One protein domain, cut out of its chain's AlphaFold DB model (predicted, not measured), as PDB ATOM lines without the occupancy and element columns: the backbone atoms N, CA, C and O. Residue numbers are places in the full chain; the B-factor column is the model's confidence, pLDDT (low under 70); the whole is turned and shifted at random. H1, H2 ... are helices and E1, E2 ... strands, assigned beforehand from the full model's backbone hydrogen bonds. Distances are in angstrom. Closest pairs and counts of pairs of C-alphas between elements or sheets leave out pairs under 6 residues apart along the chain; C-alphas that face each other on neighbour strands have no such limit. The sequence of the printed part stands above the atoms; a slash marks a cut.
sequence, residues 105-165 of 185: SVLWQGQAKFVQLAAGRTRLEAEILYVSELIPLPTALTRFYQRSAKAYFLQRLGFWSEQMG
ATOM      1  N   SER A 105      15.771 -46.586  11.889       91.31
ATOM      2  CA  SER A 105      14.721 -45.654  12.308       91.31
ATOM      3  C   SER A 105      14.934 -44.275  11.685       91.31
ATOM      4  O   SER A 105      16.058 -43.775  11.618       91.31
ATOM      5  N   VAL A 106      13.842 -43.647  11.252       92.75
ATOM      6  CA  VAL A 106      13.804 -42.261  10.773       92.75
ATOM      7  C   VAL A 106      12.763 -41.463  11.547       92.75
ATOM      8  O   VAL A 106      11.771 -42.009  12.019       92.75
ATOM      9  N   LEU A 107      12.964 -40.150  11.667       92.81
ATOM     10  CA  LEU A 107      12.007 -39.281  12.351       92.81
ATOM     11  C   LEU A 107      10.913 -38.805  11.400       92.81
ATOM     12  O   LEU A 107      11.189 -38.154  10.390       92.81
ATOM     13  N   TRP A 108       9.666 -39.057  11.767       93.00
ATOM     14  CA  TRP A 108       8.472 -38.529  11.133       93.00
ATOM     15  C   TRP A 108       7.711 -37.645  12.115       93.00
ATOM     16  O   TRP A 108       7.180 -38.134  13.107       93.00
ATOM     17  N   GLN A 109       7.672 -36.333  11.857       90.75
ATOM     18  CA  GLN A 109       7.004 -35.355  12.736       90.75
ATOM     19  C   GLN A 109       7.428 -35.471  14.217       90.75
ATOM     20  O   GLN A 109       6.630 -35.274  15.124       90.75
ATOM     21  N   GLY A 110       8.699 -35.807  14.458       91.56
ATOM     22  CA  GLY A 110       9.258 -35.992  15.802       91.56
ATOM     23  C   GLY A 110       9.138 -37.412  16.368       91.56
ATOM     24  O   GLY A 110       9.762 -37.695  17.382       91.56
ATOM     25  N   GLN A 111       8.419 -38.320  15.706       92.25
ATOM     26  CA  GLN A 111       8.284 -39.717  16.124       92.25
ATOM     27  C   GLN A 111       9.208 -40.638  15.325       92.25
ATOM     28  O   GLN A 111       9.324 -40.503  14.108       92.25
ATOM     29  N   ALA A 112       9.857 -41.583  15.999       94.00
ATOM     30  CA  ALA A 112      10.673 -42.610  15.357       94.00
ATOM     31  C   ALA A 112       9.789 -43.587  14.567       94.00
ATOM     32  O   ALA A 112       8.785 -44.054  15.092       94.00
ATOM     33  N   LYS A 113      10.167 -43.894  13.324       95.06
ATOM     34  CA  LYS A 113       9.488 -44.854  12.441       95.06
ATOM     35  C   LYS A 113      10.502 -45.810  11.838       95.06
ATOM     36  O   LYS A 113      11.553 -45.377  11.365       95.06
ATOM     37  N   PHE A 114      10.180 -47.098  11.826       94.81
ATOM     38  CA  PHE A 114      11.065 -48.135  11.307       94.81
ATOM     39  C   PHE A 114      10.942 -48.252   9.795       94.81
ATOM     40  O   PHE A 114       9.847 -48.366   9.249       94.81
ATOM     41  N   VAL A 115      12.076 -48.236   9.108       95.44
ATOM     42  CA  VAL A 115      12.147 -48.353   7.655       95.44
ATOM     43  C   VAL A 115      12.085 -49.823   7.261       95.44
ATOM     44  O   VAL A 115      12.948 -50.606   7.647       95.44
ATOM     45  N   GLN A 116      11.118 -50.189   6.426       95.06
ATOM     46  CA  GLN A 116      11.051 -51.504   5.783       95.06
ATOM     47  C   GLN A 116      10.992 -51.336   4.269       95.06
ATOM     48  O   GLN A 116      10.393 -50.382   3.780       95.06
ATOM     49  N   LEU A 117      11.621 -52.235   3.515       95.00
ATOM     50  CA  LEU A 117      11.517 -52.230   2.055       95.00
ATOM     51  C   LEU A 117      10.232 -52.936   1.616       95.00
ATOM     52  O   LEU A 117       9.802 -53.895   2.250       95.00
ATOM     53  N   ALA A 118       9.613 -52.441   0.547       93.38
ATOM     54  CA  ALA A 118       8.434 -53.053  -0.051       93.38
ATOM     55  C   ALA A 118       8.425 -52.872  -1.575       93.38
ATOM     56  O   ALA A 118       8.808 -51.816  -2.086       93.38
ATOM     57  N   ALA A 119       7.855 -53.850  -2.286       85.69
ATOM     58  CA  ALA A 119       7.691 -53.860  -3.745       85.69
ATOM     59  C   ALA A 119       6.722 -52.785  -4.301       85.69
ATOM     60  O   ALA A 119       6.418 -52.751  -5.491       85.69
ATOM     61  N   GLY A 120       6.206 -51.891  -3.450       88.81
ATOM     62  CA  GLY A 120       5.175 -50.909  -3.787       88.81
ATOM     63  C   GLY A 120       5.612 -49.451  -3.640       88.81
ATOM     64  O   GLY A 120       6.793 -49.114  -3.570       88.81
ATOM     65  N   ARG A 121       4.625 -48.547  -3.593       90.19
ATOM     66  CA  ARG A 121       4.846 -47.116  -3.320       90.19
ATOM     67  C   ARG A 121       5.217 -46.890  -1.856       90.19
ATOM     68  O   ARG A 121       4.631 -47.508  -0.973       90.19
ATOM     69  N   THR A 122       6.093 -45.912  -1.612       94.88
ATOM     70  CA  THR A 122       6.444 -45.498  -0.249       94.88
ATOM     71  C   THR A 122       5.219 -44.974   0.500       94.88
ATOM     72  O   THR A 122       4.546 -44.044   0.027       94.88
ATOM     73  N   ARG A 123       4.948 -45.556   1.669       94.44
ATOM     74  CA  ARG A 123       3.787 -45.268   2.515       94.44
ATOM     75  C   ARG A 123       4.129 -45.465   3.988       94.44
ATOM     76  O   ARG A 123       5.009 -46.251   4.322       94.44
ATOM     77  N   LEU A 124       3.436 -44.727   4.845       94.81
ATOM     78  CA  LEU A 124       3.593 -44.786   6.293       94.81
ATOM     79  C   LEU A 124       2.349 -45.435   6.895       94.81
ATOM     80  O   LEU A 124       1.243 -44.964   6.639       94.81
ATOM     81  N   GLU A 125       2.547 -46.477   7.694       94.00
ATOM     82  CA  GLU A 125       1.498 -47.203   8.409       94.00
ATOM     83  C   GLU A 125       1.917 -47.354   9.874       94.00
ATOM     84  O   GLU A 125       2.874 -48.062  10.183       94.00
ATOM     85  N   ALA A 126       1.217 -46.660  10.775       91.50
ATOM     86  CA  ALA A 126       1.522 -46.617  12.207       91.50
ATOM     87  C   ALA A 126       3.011 -46.313  12.497       91.50
ATOM     88  O   ALA A 126       3.454 -45.169  12.352       91.50
ATOM     89  N   GLU A 127       3.779 -47.331  12.890       93.31
ATOM     90  CA  GLU A 127       5.197 -47.233  13.250       93.31
ATOM     91  C   GLU A 127       6.154 -47.626  12.118       93.31
ATOM     92  O   GLU A 127       7.365 -47.433  12.241       93.31
ATOM     93  N   ILE A 128       5.632 -48.146  11.005       95.50
ATOM     94  CA  ILE A 128       6.431 -48.664   9.895       95.50
ATOM     95  C   ILE A 128       6.318 -47.736   8.691       95.50
ATOM     96  O   ILE A 128       5.237 -47.415   8.192       95.50
ATOM     97  N   LEU A 129       7.474 -47.325   8.186       96.31
ATOM     98  CA  LEU A 129       7.609 -46.642   6.917       96.31
ATOM     99  C   LEU A 129       8.054 -47.650   5.857       96.31
ATOM    100  O   LEU A 129       9.238 -47.970   5.740       96.31
ATOM    101  N   TYR A 130       7.095 -48.125   5.067       96.25
ATOM    102  CA  TYR A 130       7.358 -48.963   3.906       96.25
ATOM    103  C   TYR A 130       7.929 -48.097   2.790       96.25
ATOM    104  O   TYR A 130       7.258 -47.191   2.294       96.25
ATOM    105  N   VAL A 131       9.166 -48.359   2.390       96.06
ATOM    106  CA  VAL A 131       9.895 -47.618   1.367       96.06
ATOM    107  C   VAL A 131      10.038 -48.468   0.117       96.06
ATOM    108  O   VAL A 131      10.430 -49.628   0.178       96.06
ATOM    109  N   SER A 132       9.716 -47.864  -1.025       95.44
ATOM    110  CA  SER A 132       9.826 -48.527  -2.322       95.44
ATOM    111  C   SER A 132      11.254 -48.990  -2.590       95.44
ATOM    112  O   SER A 132      12.180 -48.177  -2.547       95.44
ATOM    113  N   GLU A 133      11.417 -50.263  -2.929       94.31
ATOM    114  CA  GLU A 133      12.700 -50.837  -3.356       94.31
ATOM    115  C   GLU A 133      13.007 -50.605  -4.845       94.31
ATOM    116  O   GLU A 133      14.123 -50.842  -5.297       94.31
ATOM    117  N   LEU A 134      12.043 -50.064  -5.603       91.88
ATOM    118  CA  LEU A 134      12.182 -49.776  -7.038       91.88
ATOM    119  C   LEU A 134      13.201 -48.663  -7.339       91.88
ATOM    120  O   LEU A 134      13.608 -48.477  -8.484       91.88
ATOM    121  N   ILE A 135      13.573 -47.873  -6.332       92.69
ATOM    122  CA  ILE A 135      14.549 -46.786  -6.425       92.69
ATOM    123  C   ILE A 135      15.405 -46.745  -5.150       92.69
ATOM    124  O   ILE A 135      14.969 -47.235  -4.109       92.69
ATOM    125  N   PRO A 136      16.599 -46.117  -5.173       92.62
ATOM    126  CA  PRO A 136      17.464 -46.060  -3.999       92.62
ATOM    127  C   PRO A 136      16.754 -45.495  -2.761       92.62
ATOM    128  O   PRO A 136      16.117 -44.439  -2.838       92.62
ATOM    129  N   LEU A 137      16.930 -46.159  -1.615       91.56
ATOM    130  CA  LEU A 137      16.264 -45.845  -0.344       91.56
ATOM    131  C   LEU A 137      16.312 -44.344   0.029       91.56
ATOM    132  O   LEU A 137      15.248 -43.779   0.300       91.56
ATOM    133  N   PRO A 138      17.462 -43.631  -0.039       92.00
ATOM    134  CA  PRO A 138      17.494 -42.195   0.257       92.00
ATOM    135  C   PRO A 138      16.625 -41.359  -0.689       92.00
ATOM    136  O   PRO A 138      15.995 -40.383  -0.274       92.00
ATOM    137  N   THR A 139      16.562 -41.742  -1.965       92.38
ATOM    138  CA  THR A 139      15.762 -41.061  -2.990       92.38
ATOM    139  C   THR A 139      14.273 -41.300  -2.763       92.38
ATOM    140  O   THR A 139      13.488 -40.350  -2.806       92.38
ATOM    141  N   ALA A 140      13.883 -42.547  -2.488       94.31
ATOM    142  CA  ALA A 140      12.508 -42.918  -2.167       94.31
ATOM    143  C   ALA A 140      11.996 -42.164  -0.938       94.31
ATOM    144  O   ALA A 140      10.911 -41.575  -0.966       94.31
ATOM    145  N   LEU A 141      12.816 -42.131   0.114       93.50
ATOM    146  CA  LEU A 141      12.515 -41.442   1.357       93.50
ATOM    147  C   LEU A 141      12.396 -39.932   1.140       93.50
ATOM    148  O   LEU A 141      11.395 -39.332   1.519       93.50
ATOM    149  N   THR A 142      13.362 -39.319   0.450       92.88
ATOM    150  CA  THR A 142      13.339 -37.878   0.149       92.88
ATOM    151  C   THR A 142      12.060 -37.484  -0.590       92.88
ATOM    152  O   THR A 142      11.401 -36.518  -0.209       92.88
ATOM    153  N   ARG A 143      11.664 -38.254  -1.614       93.38
ATOM    154  CA  ARG A 143      10.424 -38.006  -2.367       93.38
ATOM    155  C   ARG A 143       9.185 -38.123  -1.483       93.38
ATOM    156  O   ARG A 143       8.289 -37.284  -1.579       93.38
ATOM    157  N   PHE A 144       9.142 -39.134  -0.618       94.38
ATOM    158  CA  PHE A 144       8.047 -39.313   0.330       94.38
ATOM    159  C   PHE A 144       7.934 -38.128   1.295       94.38
ATOM    160  O   PHE A 144       6.864 -37.529   1.390       94.38
ATOM    161  N   TYR A 145       9.040 -37.735   1.934       93.69
ATOM    162  CA  TYR A 145       9.074 -36.596   2.853       93.69
ATOM    163  C   TYR A 145       8.663 -35.299   2.164       93.69
ATOM    164  O   TYR A 145       7.855 -34.559   2.710       93.69
ATOM    165  N   GLN A 146       9.154 -35.027   0.954       93.62
ATOM    166  CA  GLN A 146       8.792 -33.812   0.218       93.62
ATOM    167  C   GLN A 146       7.304 -33.761  -0.128       93.62
ATOM    168  O   GLN A 146       6.669 -32.723   0.065       93.62
ATOM    169  N   ARG A 147       6.734 -34.873  -0.611       92.44
ATOM    170  CA  ARG A 147       5.305 -34.960  -0.936       92.44
ATOM    171  C   ARG A 147       4.448 -34.690   0.297       92.44
ATOM    172  O   ARG A 147       3.519 -33.890   0.237       92.44
ATOM    173  N   SER A 148       4.783 -35.330   1.407       93.31
ATOM    174  CA  SER A 148       4.004 -35.215   2.634       93.31
ATOM    175  C   SER A 148       4.202 -33.876   3.342       93.31
ATOM    176  O   SER A 148       3.236 -33.291   3.822       93.31
ATOM    177  N   ALA A 149       5.423 -33.334   3.329       92.81
ATOM    178  CA  ALA A 149       5.704 -31.989   3.819       92.81
ATOM    179  C   ALA A 149       4.934 -30.935   3.022       92.81
ATOM    180  O   ALA A 149       4.387 -30.014   3.614       92.81
ATOM    181  N   LYS A 150       4.825 -31.081   1.692       93.19
ATOM    182  CA  LYS A 150       4.031 -30.164   0.863       93.19
ATOM    183  C   LYS A 150       2.564 -30.146   1.295       93.19
ATOM    184  O   LYS A 150       2.012 -29.066   1.461       93.19
ATOM    185  N   ALA A 151       1.955 -31.315   1.506       91.88
ATOM    186  CA  ALA A 151       0.571 -31.405   1.975       91.88
ATOM    187  C   ALA A 151       0.389 -30.741   3.351       91.88
ATOM    188  O   ALA A 151      -0.480 -29.888   3.516       91.88
ATOM    189  N   TYR A 152       1.270 -31.060   4.304       93.19
ATOM    190  CA  TYR A 152       1.248 -30.468   5.643       93.19
ATOM    191  C   TYR A 152       1.426 -28.942   5.612       93.19
ATOM    192  O   TYR A 152       0.674 -28.200   6.240       93.19
ATOM    193  N   PHE A 153       2.400 -28.446   4.851       93.50
ATOM    194  CA  PHE A 153       2.661 -27.015   4.752       93.50
ATOM    195  C   PHE A 153       1.536 -26.256   4.059       93.50
ATOM    196  O   PHE A 153       1.265 -25.141   4.480       93.50
ATOM    197  N   LEU A 154       0.853 -26.829   3.063       93.19
ATOM    198  CA  LEU A 154      -0.324 -26.188   2.466       93.19
ATOM    199  C   LEU A 154      -1.439 -25.986   3.496       93.19
ATOM    200  O   LEU A 154      -2.001 -24.896   3.571       93.19
ATOM    201  N   GLN A 155      -1.702 -26.988   4.339       93.19
ATOM    202  CA  GLN A 155      -2.684 -26.867   5.419       93.19
ATOM    203  C   GLN A 155      -2.294 -25.764   6.411       93.19
ATOM    204  O   GLN A 155      -3.106 -24.909   6.758       93.19
ATOM    205  N   ARG A 156      -1.028 -25.753   6.852       94.50
ATOM    206  CA  ARG A 156      -0.525 -24.727   7.780       94.50
ATOM    207  C   ARG A 156      -0.524 -23.335   7.158       94.50
ATOM    208  O   ARG A 156      -0.806 -22.368   7.858       94.50
ATOM    209  N   LEU A 157      -0.209 -23.237   5.871       93.75
ATOM    210  CA  LEU A 157      -0.206 -21.983   5.135       93.75
ATOM    211  C   LEU A 157      -1.617 -21.410   5.047       93.75
ATOM    212  O   LEU A 157      -1.764 -20.223   5.295       93.75
ATOM    213  N   GLY A 158      -2.637 -22.230   4.775       92.88
ATOM    214  CA  GLY A 158      -4.037 -21.793   4.765       92.88
ATOM    215  C   GLY A 158      -4.456 -21.164   6.095       92.88
ATOM    216  O   GLY A 158      -4.861 -20.007   6.117       92.88
ATOM    217  N   PHE A 159      -4.227 -21.881   7.201       94.69
ATOM    218  CA  PHE A 159      -4.515 -21.389   8.554       94.69
ATOM    219  C   PHE A 159      -3.862 -20.026   8.838       94.69
ATOM    220  O   PHE A 159      -4.513 -19.095   9.300       94.69
ATOM    221  N   TRP A 160      -2.568 -19.884   8.538       93.88
ATOM    222  CA  TRP A 160      -1.843 -18.645   8.823       93.88
ATOM    223  C   TRP A 160      -2.132 -17.514   7.833       93.88
ATOM    224  O   TRP A 160      -2.030 -16.349   8.204       93.88
ATOM    225  N   SER A 161      -2.484 -17.840   6.589       93.88
ATOM    226  CA  SER A 161      -2.832 -16.846   5.568       93.88
ATOM    227  C   SER A 161      -4.115 -16.118   5.938       93.88
ATOM    228  O   SER A 161      -4.162 -14.897   5.845       93.88
ATOM    229  N   GLU A 162      -5.110 -16.855   6.434       93.56
ATOM    230  CA  GLU A 162      -6.364 -16.292   6.932       93.56
ATOM    231  C   GLU A 162      -6.127 -15.378   8.141       93.56
ATOM    232  O   GLU A 162      -6.529 -14.218   8.130       93.56
ATOM    233  N   GLN A 163      -5.385 -15.863   9.141       94.69
ATOM    234  CA  GLN A 163      -5.085 -15.102  10.361       94.69
ATOM    235  C   GLN A 163      -4.264 -13.828  10.101       94.69
ATOM    236  O   GLN A 163      -4.387 -12.858  10.842       94.69
ATOM    237  N   MET A 164      -3.414 -13.821   9.068       94.00
ATOM    238  CA  MET A 164      -2.557 -12.677   8.732       94.00
ATOM    239  C   MET A 164      -3.082 -11.818   7.571       94.00
ATOM    240  O   MET A 164      -2.432 -10.839   7.213       94.00
ATOM    241  N   GLY A 165      -4.211 -12.176   6.951       93.00
ATOM    242  CA  GLY A 165      -4.732 -11.476   5.771       93.00
ATOM    243  C   GLY A 165      -3.810 -11.543   4.544       93.00
ATOM    244  O   GLY A 165      -3.788 -10.618   3.734       93.00
TER     245      GLY A 165
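This is residues 105 to 165 of the 185 residues of an uncharacterized protein of Iodobacter fluviatilis (UniProt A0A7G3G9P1). A small four-stranded sheet, curled like part of a barrel, makes a head, and the long helix H1 begins over one face of it and runs far out as an arm. Residues 150 to 165, of which 150 to 164 belong to H1, stick out free; the body without them is compact, spanning 27 by 18 by 14 A. The printed part has 61 residues, with strands E1, E2, E3 and E4 followed by H1; the sheet is mixed, in the order E1 E2 E4 E3, and the class is mixed, helices and strands. The whole is loose, with a radius of gyration of the C-alphas of 14.1 A and spans of 45 by 21 by 16 A.

Strand E2, residues 111 to 118, and E4, residues 128 to 132, are parallel inner strands at 39 degrees, with N 131 and O 116 2.7 A apart. E1, residues 105 to 108, is an edge strand and forms a hairpin with E2, antiparallel, with N 108 and O 111 2.8 A apart. The pairing is staggered: E2 pairs with E1 over 111 to 114 and with E4 over 114 to 118. E3, residues 123 to 125, is the other edge strand and forms a hairpin with E4, antiparallel at 161 degrees, with N 123 and O 130 2.9 A apart. H1, residues 137 to 164, is on one face of the sheet in two layers, helix over sheet, at a height over the sheet of 9.4 A. It lies over E4 and E3, slantwise to the strands, at 55 degrees to E3 on the local plane. The closest C-alphas of E4 and H1, those of Ser 132 and Ala 140, are 6.2 A apart. Every O i to N i+4 pair in H1 is within hydrogen-bond range.

E1 begins at C-alpha 105, (14.721, -45.654, 12.308). E2 is 21.0 A long and E4 12.7 A, while E3 has 3 residues. H1, 39.2 A long, runs from C-alpha 137 at (16.264, -45.845, -0.344) to C-alpha 164 at (-2.557, -12.677, 8.732), with a kink of 26 degrees near residue 156.

The two C-alphas farthest apart, those of Ala 119 and Gly 165, are 45.2 A apart. The printed part has no cut, and its four links are tight. The mean pLDDT of the printed part is 93.3, and no printed residue is under 70.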